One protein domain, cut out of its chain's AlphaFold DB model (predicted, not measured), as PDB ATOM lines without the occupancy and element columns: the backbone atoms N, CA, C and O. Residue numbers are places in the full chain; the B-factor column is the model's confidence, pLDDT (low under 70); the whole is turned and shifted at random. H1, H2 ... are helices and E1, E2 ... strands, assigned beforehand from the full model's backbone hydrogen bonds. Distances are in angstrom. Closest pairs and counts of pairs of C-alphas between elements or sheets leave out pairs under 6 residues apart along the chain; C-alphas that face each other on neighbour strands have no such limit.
ATOM      1  N   GLU A   6     -37.281  11.103  32.752       89.75
ATOM      2  CA  GLU A   6     -36.023  10.682  33.372       89.75
ATOM      3  C   GLU A   6     -36.189   9.332  34.076       89.75
ATOM      4  O   GLU A   6     -35.312   8.474  34.010       89.75
ATOM      5  N   LEU A   7     -37.349   9.096  34.700       90.00
ATOM      6  CA  LEU A   7     -37.641   7.806  35.321       90.00
ATOM      7  C   LEU A   7     -37.837   6.698  34.282       90.00
ATOM      8  O   LEU A   7     -37.556   5.543  34.602       90.00
ATOM      9  N   ASP A   8     -38.273   7.002  33.056       89.19
ATOM     10  CA  ASP A   8     -38.481   6.011  31.987       89.19
ATOM     11  C   ASP A   8     -37.166   5.351  31.529       89.19
ATOM     12  O   ASP A   8     -37.176   4.182  31.138       89.19
ATOM     13  N   GLU A   9     -36.026   6.013  31.714       90.75
ATOM     14  CA  GLU A   9     -34.691   5.495  31.369       90.75
ATOM     15  C   GLU A   9     -34.061   4.637  32.494       90.75
ATOM     16  O   GLU A   9     -33.144   3.852  32.258       90.75
ATOM     17  N   LEU A  10     -34.555   4.733  33.736       92.25
ATOM     18  CA  LEU A  10     -33.925   4.092  34.906       92.25
ATOM     19  C   LEU A  10     -34.380   2.652  35.166       92.25
ATOM     20  O   LEU A  10     -35.530   2.287  34.958       92.25
ATOM     21  N   LEU A  11     -33.535   1.804  35.748       92.88
ATOM     22  CA  LEU A  11     -33.991   0.470  36.155       92.88
ATOM     23  C   LEU A  11     -35.041   0.558  37.286       92.88
ATOM     24  O   LEU A  11     -34.919   1.408  38.173       92.88
ATOM     25  N   PRO A  12     -36.042  -0.347  37.336       91.88
ATOM     26  CA  PRO A  12     -37.020  -0.363  38.426       91.88
ATOM     27  C   PRO A  12     -36.393  -0.470  39.826       91.88
ATOM     28  O   PRO A  12     -36.951   0.056  40.785       91.88
ATOM     29  N   SER A  13     -35.246  -1.140  39.962       94.31
ATOM     30  CA  SER A  13     -34.484  -1.199  41.218       94.31
ATOM     31  C   SER A  13     -33.965   0.176  41.634       94.31
ATOM     32  O   SER A  13     -34.183   0.575  42.772       94.31
ATOM     33  N   THR A  14     -33.380   0.930  40.702       94.94
ATOM     34  CA  THR A  14     -32.882   2.292  40.937       94.94
ATOM     35  C   THR A  14     -34.006   3.223  41.378       94.94
ATOM     36  O   THR A  14     -33.874   3.931  42.369       94.94
ATOM     37  N   ILE A  15     -35.163   3.162  40.713       94.12
ATOM     38  CA  ILE A  15     -36.335   3.968  41.092       94.12
ATOM     39  C   ILE A  15     -36.815   3.603  42.507       94.12
ATOM     40  O   ILE A  15     -37.156   4.484  43.296       94.12
ATOM     41  N   LYS A  16     -36.831   2.310  42.862       94.44
ATOM     42  CA  LYS A  16     -37.193   1.865  44.220       94.44
ATOM     43  C   LYS A  16     -36.213   2.373  45.277       94.44
ATOM     44  O   LYS A  16     -36.659   2.763  46.352       94.44
ATOM     45  N   GLU A  17     -34.917   2.375  44.981       94.69
ATOM     46  CA  GLU A  17     -33.888   2.919  45.873       94.69
ATOM     47  C   GLU A  17     -34.054   4.428  46.075       94.69
ATOM     48  O   GLU A  17     -34.005   4.885  47.213       94.69
ATOM     49  N   MET A  18     -34.346   5.180  45.005       94.00
ATOM     50  CA  MET A  18     -34.611   6.625  45.071       94.00
ATOM     51  C   MET A  18     -35.845   6.967  45.918       94.00
ATOM     52  O   MET A  18     -35.819   7.922  46.687       94.00
ATOM     53  N   ILE A  19     -36.927   6.191  45.793       95.00
ATOM     54  CA  ILE A  19     -38.142   6.371  46.608       95.00
ATOM     55  C   ILE A  19     -37.866   6.036  48.079       95.00
ATOM     56  O   ILE A  19     -38.387   6.690  48.979       95.00
ATOM     57  N   GLY A  20     -37.060   5.003  48.333       95.00
ATOM     58  CA  GLY A  20     -36.629   4.635  49.673       95.00
ATOM     59  C   GLY A  20     -37.787   4.299  50.621       95.00
ATOM     60  O   GLY A  20     -38.787   3.685  50.249       95.00
ATOM     61  N   LYS A  21     -37.616   4.658  51.899       96.31
ATOM     62  CA  LYS A  21     -38.580   4.372  52.981       96.31
ATOM     63  C   LYS A  21     -39.533   5.532  53.266       96.31
ATOM     64  O   LYS A  21     -40.483   5.358  54.030       96.31
ATOM     65  N   GLN A  22     -39.245   6.715  52.735       96.56
ATOM     66  CA  GLN A  22     -39.982   7.942  53.000       96.56
ATOM     67  C   GLN A  22     -39.990   8.814  51.752       96.56
ATOM     68  O   GLN A  22     -39.024   8.826  50.999       96.56
ATOM     69  N   ILE A  23     -41.068   9.565  51.571       97.00
ATOM     70  CA  ILE A  23     -41.209  10.558  50.507       97.00
ATOM     71  C   ILE A  23     -41.792  11.841  51.078       97.00
ATOM     72  O   ILE A  23     -42.456  11.826  52.119       97.00
ATOM     73  N   ILE A  24     -41.578  12.941  50.367       97.12
ATOM     74  CA  ILE A  24     -42.254  14.209  50.632       97.12
ATOM     75  C   ILE A  24     -43.355  14.361  49.591       97.12
ATOM     76  O   ILE A  24     -43.116  14.174  48.398       97.12
ATOM     77  N   ILE A  25     -44.561  14.695  50.036       95.69
ATOM     78  CA  ILE A  25     -45.674  15.026  49.151       95.69
ATOM     79  C   ILE A  25     -46.010  16.494  49.349       95.69
ATOM     80  O   ILE A  25     -46.316  16.916  50.465       95.69
ATOM     81  N   LYS A  26     -45.954  17.250  48.253       96.50
ATOM     82  CA  LYS A  26     -46.379  18.643  48.178       96.50
ATOM     83  C   LYS A  26     -47.776  18.716  47.585       96.50
ATOM     84  O   LYS A  26     -47.972  18.336  46.427       96.50
ATOM     85  N   LYS A  27     -48.732  19.189  48.374       94.88
ATOM     86  CA  LYS A  27     -50.121  19.392  47.966       94.88
ATOM     87  C   LYS A  27     -50.248  20.608  47.048       94.88
ATOM     88  O   LYS A  27     -49.337  21.427  46.919       94.88
ATOM     89  N   THR A  28     -51.402  20.735  46.401       93.44
ATOM     90  CA  THR A  28     -51.692  21.820  45.449       93.44
ATOM     91  C   THR A  28     -51.803  23.201  46.098       93.44
ATOM     92  O   THR A  28     -51.649  24.204  45.411       93.44
ATOM     93  N   ASP A  29     -52.058  23.262  47.404       94.19
ATOM     94  CA  ASP A  29     -52.035  24.491  48.210       94.19
ATOM     95  C   ASP A  29     -50.616  24.888  48.667       94.19
ATOM     96  O   ASP A  29     -50.426  25.953  49.250       94.19
ATOM     97  N   GLY A  30     -49.614  24.057  48.364       94.19
ATOM     98  CA  GLY A  30     -48.218  24.263  48.721       94.19
ATOM     99  C   GLY A  30     -47.791  23.620  50.041       94.19
ATOM    100  O   GLY A  30     -46.595  23.658  50.328       94.19
ATOM    101  N   GLU A  31     -48.700  23.015  50.813       95.75
ATOM    102  CA  GLU A  31     -48.349  22.291  52.039       95.75
ATOM    103  C   GLU A  31     -47.493  21.058  51.713       95.75
ATOM    104  O   GLU A  31     -47.786  20.299  50.786       95.75
ATOM    105  N   GLU A  32     -46.437  20.836  52.497       96.12
ATOM    106  CA  GLU A  32     -45.543  19.688  52.359       96.12
ATOM    107  C   GLU A  32     -45.636  18.782  53.581       96.12
ATOM    108  O   GLU A  32     -45.586  19.237  54.725       96.12
ATOM    109  N   GLN A  33     -45.735  17.475  53.343       94.50
ATOM    110  CA  GLN A  33     -45.785  16.486  54.410       94.50
ATOM    111  C   GLN A  33     -44.963  15.245  54.057       94.50
ATOM    112  O   GLN A  33     -44.933  14.785  52.915       94.50
ATOM    113  N   ILE A  34     -44.289  14.696  55.070       95.50
ATOM    114  CA  ILE A  34     -43.492  13.475  54.954       95.50
ATOM    115  C   ILE A  34     -44.391  12.262  55.182       95.50
ATOM    116  O   ILE A  34     -45.142  12.200  56.161       95.50
ATOM    117  N   TYR A  35     -44.268  11.263  54.314       95.19
ATOM    118  CA  TYR A  35     -44.977   9.994  54.431       95.19
ATOM    119  C   TYR A  35     -44.006   8.822  54.402       95.19
ATOM    120  O   TYR A  35     -43.038   8.806  53.646       95.19
ATOM    121  N   LYS A  36     -44.308   7.801  55.209       95.44
ATOM    122  CA  LYS A  36     -43.634   6.505  55.127       95.44
ATOM    123  C   LYS A  36     -44.121   5.746  53.898       95.44
ATOM    124  O   LYS A  36     -45.315   5.721  53.614       95.44
ATOM    125  N   VAL A  37     -43.192   5.080  53.231       95.88
ATOM    126  CA  VAL A  37     -43.460   4.171  52.121       95.88
ATOM    127  C   VAL A  37     -43.497   2.749  52.661       95.88
ATOM    128  O   VAL A  37     -42.546   2.283  53.286       95.88
ATOM    129  N   VAL A  38     -44.607   2.056  52.422       96.00
ATOM    130  CA  VAL A  38     -44.765   0.634  52.753       96.00
ATOM    131  C   VAL A  38     -44.352  -0.244  51.584       96.00
ATOM    132  O   VAL A  38     -43.674  -1.252  51.773       96.00
ATOM    133  N   SER A  39     -44.761   0.121  50.374       95.12
ATOM    134  CA  SER A  39     -44.397  -0.620  49.171       95.12
ATOM    135  C   SER A  39     -44.463   0.258  47.932       95.12
ATOM    136  O   SER A  39     -45.184   1.255  47.889       95.12
ATOM    137  N   THR A  40     -43.718  -0.160  46.911       95.50
ATOM    138  CA  THR A  40     -43.655   0.511  45.614       95.50
ATOM    139  C   THR A  40     -43.899  -0.503  44.509       95.50
ATOM    140  O   THR A  40     -43.258  -1.560  44.463       95.50
ATOM    141  N   GLN A  41     -44.796  -0.166  43.593       93.44
ATOM    142  CA  GLN A  41     -45.077  -0.912  42.375       93.44
ATOM    143  C   GLN A  41     -44.626  -0.091  41.174       93.44
ATOM    144  O   GLN A  41     -44.872   1.110  41.116       93.44
ATOM    145  N   ILE A  42     -43.958  -0.735  40.221       92.25
ATOM    146  CA  ILE A  42     -43.500  -0.094  38.988       92.25
ATOM    147  C   ILE A  42     -43.957  -0.974  37.838       92.25
ATOM    148  O   ILE A  42     -43.523  -2.121  37.728       92.25
ATOM    149  N   ASN A  43     -44.826  -0.423  37.001       88.81
ATOM    150  CA  ASN A  43     -45.366  -1.077  35.819       88.81
ATOM    151  C   ASN A  43     -44.953  -0.305  34.567       88.81
ATOM    152  O   ASN A  43     -44.773   0.910  34.613       88.81
ATOM    153  N   HIS A  44     -44.865  -1.003  33.441       85.50
ATOM    154  CA  HIS A  44     -44.614  -0.389  32.143       85.50
ATOM    155  C   HIS A  44     -45.929  -0.292  31.377       85.50
ATOM    156  O   HIS A  44     -46.708  -1.244  31.321       85.50
ATOM    157  N   SER A  45     -46.194   0.879  30.819       81.75
ATOM    158  CA  SER A  45     -47.259   1.064  29.845       81.75
ATOM    159  C   SER A  45     -46.851   0.475  28.494       81.75
ATOM    160  O   SER A  45     -45.675   0.233  28.224       81.75
ATOM    161  N   ILE A  46     -47.836   0.315  27.610       79.25
ATOM    162  CA  ILE A  46     -47.625  -0.130  26.224       79.25
ATOM    163  C   ILE A  46     -46.693   0.829  25.458       79.25
ATOM    164  O   ILE A  46     -45.978   0.401  24.559       79.25
ATOM    165  N   ALA A  47     -46.651   2.109  25.841       82.19
ATOM    166  CA  ALA A  47     -45.795   3.128  25.235       82.19
ATOM    167  C   ALA A  47     -44.384   3.202  25.859       82.19
ATOM    168  O   ALA A  47     -43.678   4.184  25.656       82.19
ATOM    169  N   GLY A  48     -43.993   2.226  26.685       78.94
ATOM    170  CA  GLY A  48     -42.699   2.218  27.380       78.94
ATOM    171  C   GLY A  48     -42.609   3.167  28.583       78.94
ATOM    172  O   GLY A  48     -41.648   3.093  29.338       78.94
ATOM    173  N   LYS A  49     -43.631   4.003  28.817       86.44
ATOM    174  CA  LYS A  49     -43.719   4.896  29.984       86.44
ATOM    175  C   LYS A  49     -43.921   4.116  31.277       86.44
ATOM    176  O   LYS A  49     -44.661   3.125  31.270       86.44
ATOM    177  N   LYS A  50     -43.344   4.567  32.387       87.44
ATOM    178  CA  LYS A  50     -43.484   3.925  33.698       87.44
ATOM    179  C   LYS A  50     -44.619   4.515  34.513       87.44
ATOM    180  O   LYS A  50     -44.759   5.722  34.667       87.44
ATOM    181  N   ASN A  51     -45.394   3.616  35.103       89.75
ATOM    182  CA  ASN A  51     -46.400   3.929  36.101       89.75
ATOM    183  C   ASN A  51     -45.884   3.480  37.463       89.75
ATOM    184  O   ASN A  51     -45.568   2.303  37.650       89.75
ATOM    185  N   ILE A  52     -45.818   4.413  38.408       92.62
ATOM    186  CA  ILE A  52     -45.307   4.170  39.756       92.62
ATOM    187  C   ILE A  52     -46.466   4.295  40.741       92.62
ATOM    188  O   ILE A  52     -47.105   5.341  40.834       92.62
ATOM    189  N   GLY A  53     -46.737   3.221  41.475       93.56
ATOM    190  CA  GLY A  53     -47.664   3.208  42.603       93.56
ATOM    191  C   GLY A  53     -46.893   3.172  43.917       93.56
ATOM    192  O   GLY A  53     -46.009   2.332  44.081       93.56
ATOM    193  N   ILE A  54     -47.234   4.051  44.859       94.44
ATOM    194  CA  ILE A  54     -46.614   4.115  46.189       94.44
ATOM    195  C   ILE A  54     -47.700   3.881  47.239       94.44
ATOM    196  O   ILE A  54     -48.691   4.605  47.291       94.44
ATOM    197  N   CYS A  55     -47.520   2.864  48.078       94.25
ATOM    198  CA  CYS A  55     -48.413   2.572  49.192       94.25
ATOM    199  C   CYS A  55     -47.904   3.246  50.466       94.25
ATOM    200  O   CYS A  55     -46.765   3.020  50.878       94.25
ATOM    201  N   LEU A  56     -48.767   4.027  51.118       93.12
ATOM    202  CA  LEU A  56     -48.434   4.783  52.332       93.12
ATOM    203  C   LEU A  56     -48.865   4.079  53.631       93.12
ATOM    204  O   LEU A  56     -48.647   4.601  54.722       93.12
ATOM    205  N   GLY A  57     -49.476   2.890  53.536       84.00
ATOM    206  CA  GLY A  57     -49.791   2.040  54.693       84.00
ATOM    207  C   GLY A  57     -50.906   2.527  55.615       84.00
ATOM    208  O   GLY A  57     -51.173   1.885  56.627       84.00
ATOM    209  N   LYS A  58     -51.555   3.644  55.290       84.00
ATOM    210  CA  LYS A  58     -52.714   4.176  56.006       84.00
ATOM    211  C   LYS A  58     -53.840   4.464  55.019       84.00
ATOM    212  O   LYS A  58     -53.578   4.690  53.839       84.00
ATOM    213  N   SER A  59     -55.076   4.462  55.512       85.44
ATOM    214  CA  SER A  59     -56.188   5.030  54.751       85.44
ATOM    215  C   SER A  59     -55.936   6.526  54.607       85.44
ATOM    216  O   SER A  59     -55.681   7.192  55.608       85.44
ATOM    217  N   ILE A  60     -55.957   7.024  53.375       85.38
ATOM    218  CA  ILE A  60     -55.773   8.439  53.061       85.38
ATOM    219  C   ILE A  60     -56.977   8.877  52.246       85.38
ATOM    220  O   ILE A  60     -57.304   8.240  51.241       85.38
ATOM    221  N   SER A  61     -57.643   9.939  52.691       87.81
ATOM    222  CA  SER A  61     -58.710  10.565  51.917       87.81
ATOM    223  C   SER A  61     -58.132  11.220  50.657       87.81
ATOM    224  O   SER A  61     -57.062  11.830  50.725       87.81
ATOM    225  N   PRO A  62     -58.841  11.193  49.516       85.12
ATOM    226  CA  PRO A  62     -58.495  12.016  48.357       85.12
ATOM    227  C   PRO A  62     -58.327  13.509  48.679       85.12
ATOM    228  O   PRO A  62     -57.584  14.191  47.981       85.12
ATOM    229  N   ASP A  63     -58.961  14.008  49.743       88.25
ATOM    230  CA  ASP A  63     -58.815  15.399  50.194       88.25
ATOM    231  C   ASP A  63     -57.474  15.660  50.899       88.25
ATOM    232  O   ASP A  63     -56.981  16.785  50.913       88.25
ATOM    233  N   GLU A  64     -56.859  14.629  51.490       89.88
ATOM    234  CA  GLU A  64     -55.553  14.752  52.150       89.88
ATOM    235  C   GLU A  64     -54.408  14.804  51.135       89.88
ATOM    236  O   GLU A  64     -53.427  15.514  51.353       89.88
ATOM    237  N   ILE A  65     -54.514  14.040  50.044       92.81
ATOM    238  CA  ILE A  65     -53.548  14.039  48.940       92.81
ATOM    239  C   ILE A  65     -54.326  14.211  47.631       92.81
ATOM    240  O   ILE A  65     -54.633  13.223  46.953       92.81
ATOM    241  N   PRO A  66     -54.663  15.459  47.264       92.56
ATOM    242  CA  PRO A  66     -55.427  15.726  46.060       92.56
ATOM    243  C   PRO A  66     -54.619  15.408  44.801       92.56
ATOM    244  O   PRO A  66     -53.382  15.469  44.767       92.56
ATOM    245  N   ALA A  67     -55.334  15.100  43.719       92.62
ATOM    246  CA  ALA A  67     -54.729  14.956  42.403       92.62
ATOM    247  C   ALA A  67     -53.992  16.247  42.002       92.62
ATOM    248  O   ALA A  67     -54.507  17.347  42.179       92.62
ATOM    249  N   GLY A  68     -52.789  16.100  41.440       92.31
ATOM    250  CA  GLY A  68     -51.906  17.231  41.126       92.31
ATOM    251  C   GLY A  68     -50.836  17.501  42.187       92.31
ATOM    252  O   GLY A  68     -49.932  18.288  41.929       92.31
ATOM    253  N   SER A  69     -50.886  16.807  43.330       94.00
ATOM    254  CA  SER A  69     -49.778  16.784  44.289       94.00
ATOM    255  C   SER A  69     -48.487  16.250  43.653       94.00
ATOM    256  O   SER A  69     -48.524  15.400  42.755       94.00
ATOM    257  N   ILE A  70     -47.343  16.730  44.137       94.75
ATOM    258  CA  ILE A  70     -46.006  16.395  43.632       94.75
ATOM    259  C   ILE A  70     -45.273  15.541  44.665       94.75
ATOM    260  O   ILE A  70     -45.343  15.813  45.862       94.75
ATOM    261  N   VAL A  71     -44.562  14.514  44.201       94.38
ATOM    262  CA  VAL A  71     -43.761  13.623  45.049       94.38
ATOM    263  C   VAL A  71     -42.282  13.960  44.887       94.38
ATOM    264  O   VAL A  71     -41.780  13.982  43.765       94.38
ATOM    265  N   TYR A  72     -41.584  14.165  46.001       95.00
ATOM    266  CA  TYR A  72     -40.133  14.336  46.055       95.00
ATOM    267  C   TYR A  72     -39.476  13.196  46.837       95.00
ATOM    268  O   TYR A  72     -40.071  12.617  47.754       95.00
ATOM    269  N   CYS A  73     -38.225  12.899  46.482       93.69
ATOM    270  CA  CYS A  73     -37.389  11.987  47.257       93.69
ATOM    271  C   CYS A  73     -37.089  12.607  48.627       93.69
ATOM    272  O   CYS A  73     -36.851  13.812  48.728       93.69
ATOM    273  N   TYR A  74     -37.103  11.785  49.673       93.38
ATOM    274  CA  TYR A  74     -36.683  12.204  51.006       93.38
ATOM    275  C   TYR A  74     -35.164  11.979  51.161       93.38
ATOM    276  O   TYR A  74     -34.708  10.890  50.808       93.38
TER     277      TYR A  74
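AT A GLANCE: This is residues 6 to 74 of the 75 residues of an uncharacterized protein of Paenibacillus xylanexedens (UniProt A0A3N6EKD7). Two antiparallel strand hairpins, E1 with E2 and E3 with E4, lie end to end and are turned at a steep corner to each other, with E5 added beside E1 to make a small three-stranded sheet. H2 lies over one face of the E3 and E4 hairpin and reaches the three-stranded sheet with its last residues, while the small H1 sits towards the tip of that hairpin, and a long loop of residues 56 to 69 leads from E4 back to E5. The printed part has 69 residues, with two named helices and five named strands in the order H1 H2 E1 E2 E3 E4 E5. One sheet has the order E2 - E1 - E5, the other E3 - E4, both antiparallel, and the class is mixed, helices and strands. The whole is compact, with a radius of gyration of the C-alphas of 12.6 A, and its rounded outline spans 31 by 23 by 20 A.

HOW THE PARTS SIT: H1, residues 6 to 9, and H2, residues 12 to 19, are close but not clearly touching, with the C-alphas of Leu 7 and Ile 15 closest at 7.1 A. In H2 every O i to N i+4 pair is within hydrogen-bond range, while H1 is too short for such a pair. E1, residues 22 to 26, and E2, residues 32 to 36, form an antiparallel hairpin at 154 degrees between their directions, with N 25 and O 33 at 2.9 A and N 35 and O 23 at 2.9 A. E2 runs on into E3, residues 39 to 44, across a break of 2 residues, at 99 degrees. E3 and E4, residues 50 to 55, form the second antiparallel hairpin, at 163 degrees, with N 41 and O 53 at 2.8 A and N 55 and O 39 at 2.8 A. The closest C-alphas of H2 and E3 are those of Pro 12 and Ile 42, 6.5 A apart; H2 and E4 are near each other, with 6 pairs of C-alphas within 10 A. The closest C-alphas of H1 and E4 are those of Asp 8 and Lys 50, at 5.7 A. E5, residues 70 to 73, is the antiparallel neighbour of E1 at 149 degrees, with N 72 and O 24 at 2.8 A and N 26 and O 70 at 2.9 A. E2 and E5 are the edge strands of this sheet, and E1 is the inner one. H2 only grazes the sheet, with its residues 17 to 19; its closest C-alpha to E5 is that of Ile 19, 5.7 A from that of Cys 73. Among the pairs that are apart are E1 and E3, E2 and E4, and E3 and E5.

IN THESE COORDINATES: H1 begins with C-alpha 6 at (-36.023, 10.682, 33.372) and is 5.7 A from first to last C-alpha. H2 measures 10.7 A, E1 13.4 A and E2 13.6 A. E3 begins with C-alpha 39 at (-44.397, -0.620, 49.171) and measures 17.0 A; E4 measures 16.3 A. E5, 10.3 A long, ends with C-alpha 73 at (-37.389, 11.987, 47.257).

THE WHOLE: The C-alphas of Glu 31 and Ile 46 are the two farthest apart, at 34.2 A. The printed part has no cut. The link from E4 to E5, 14 residues, is long; the other links are tight. The mean pLDDT of the printed part is 91.9, and no printed residue is under 70.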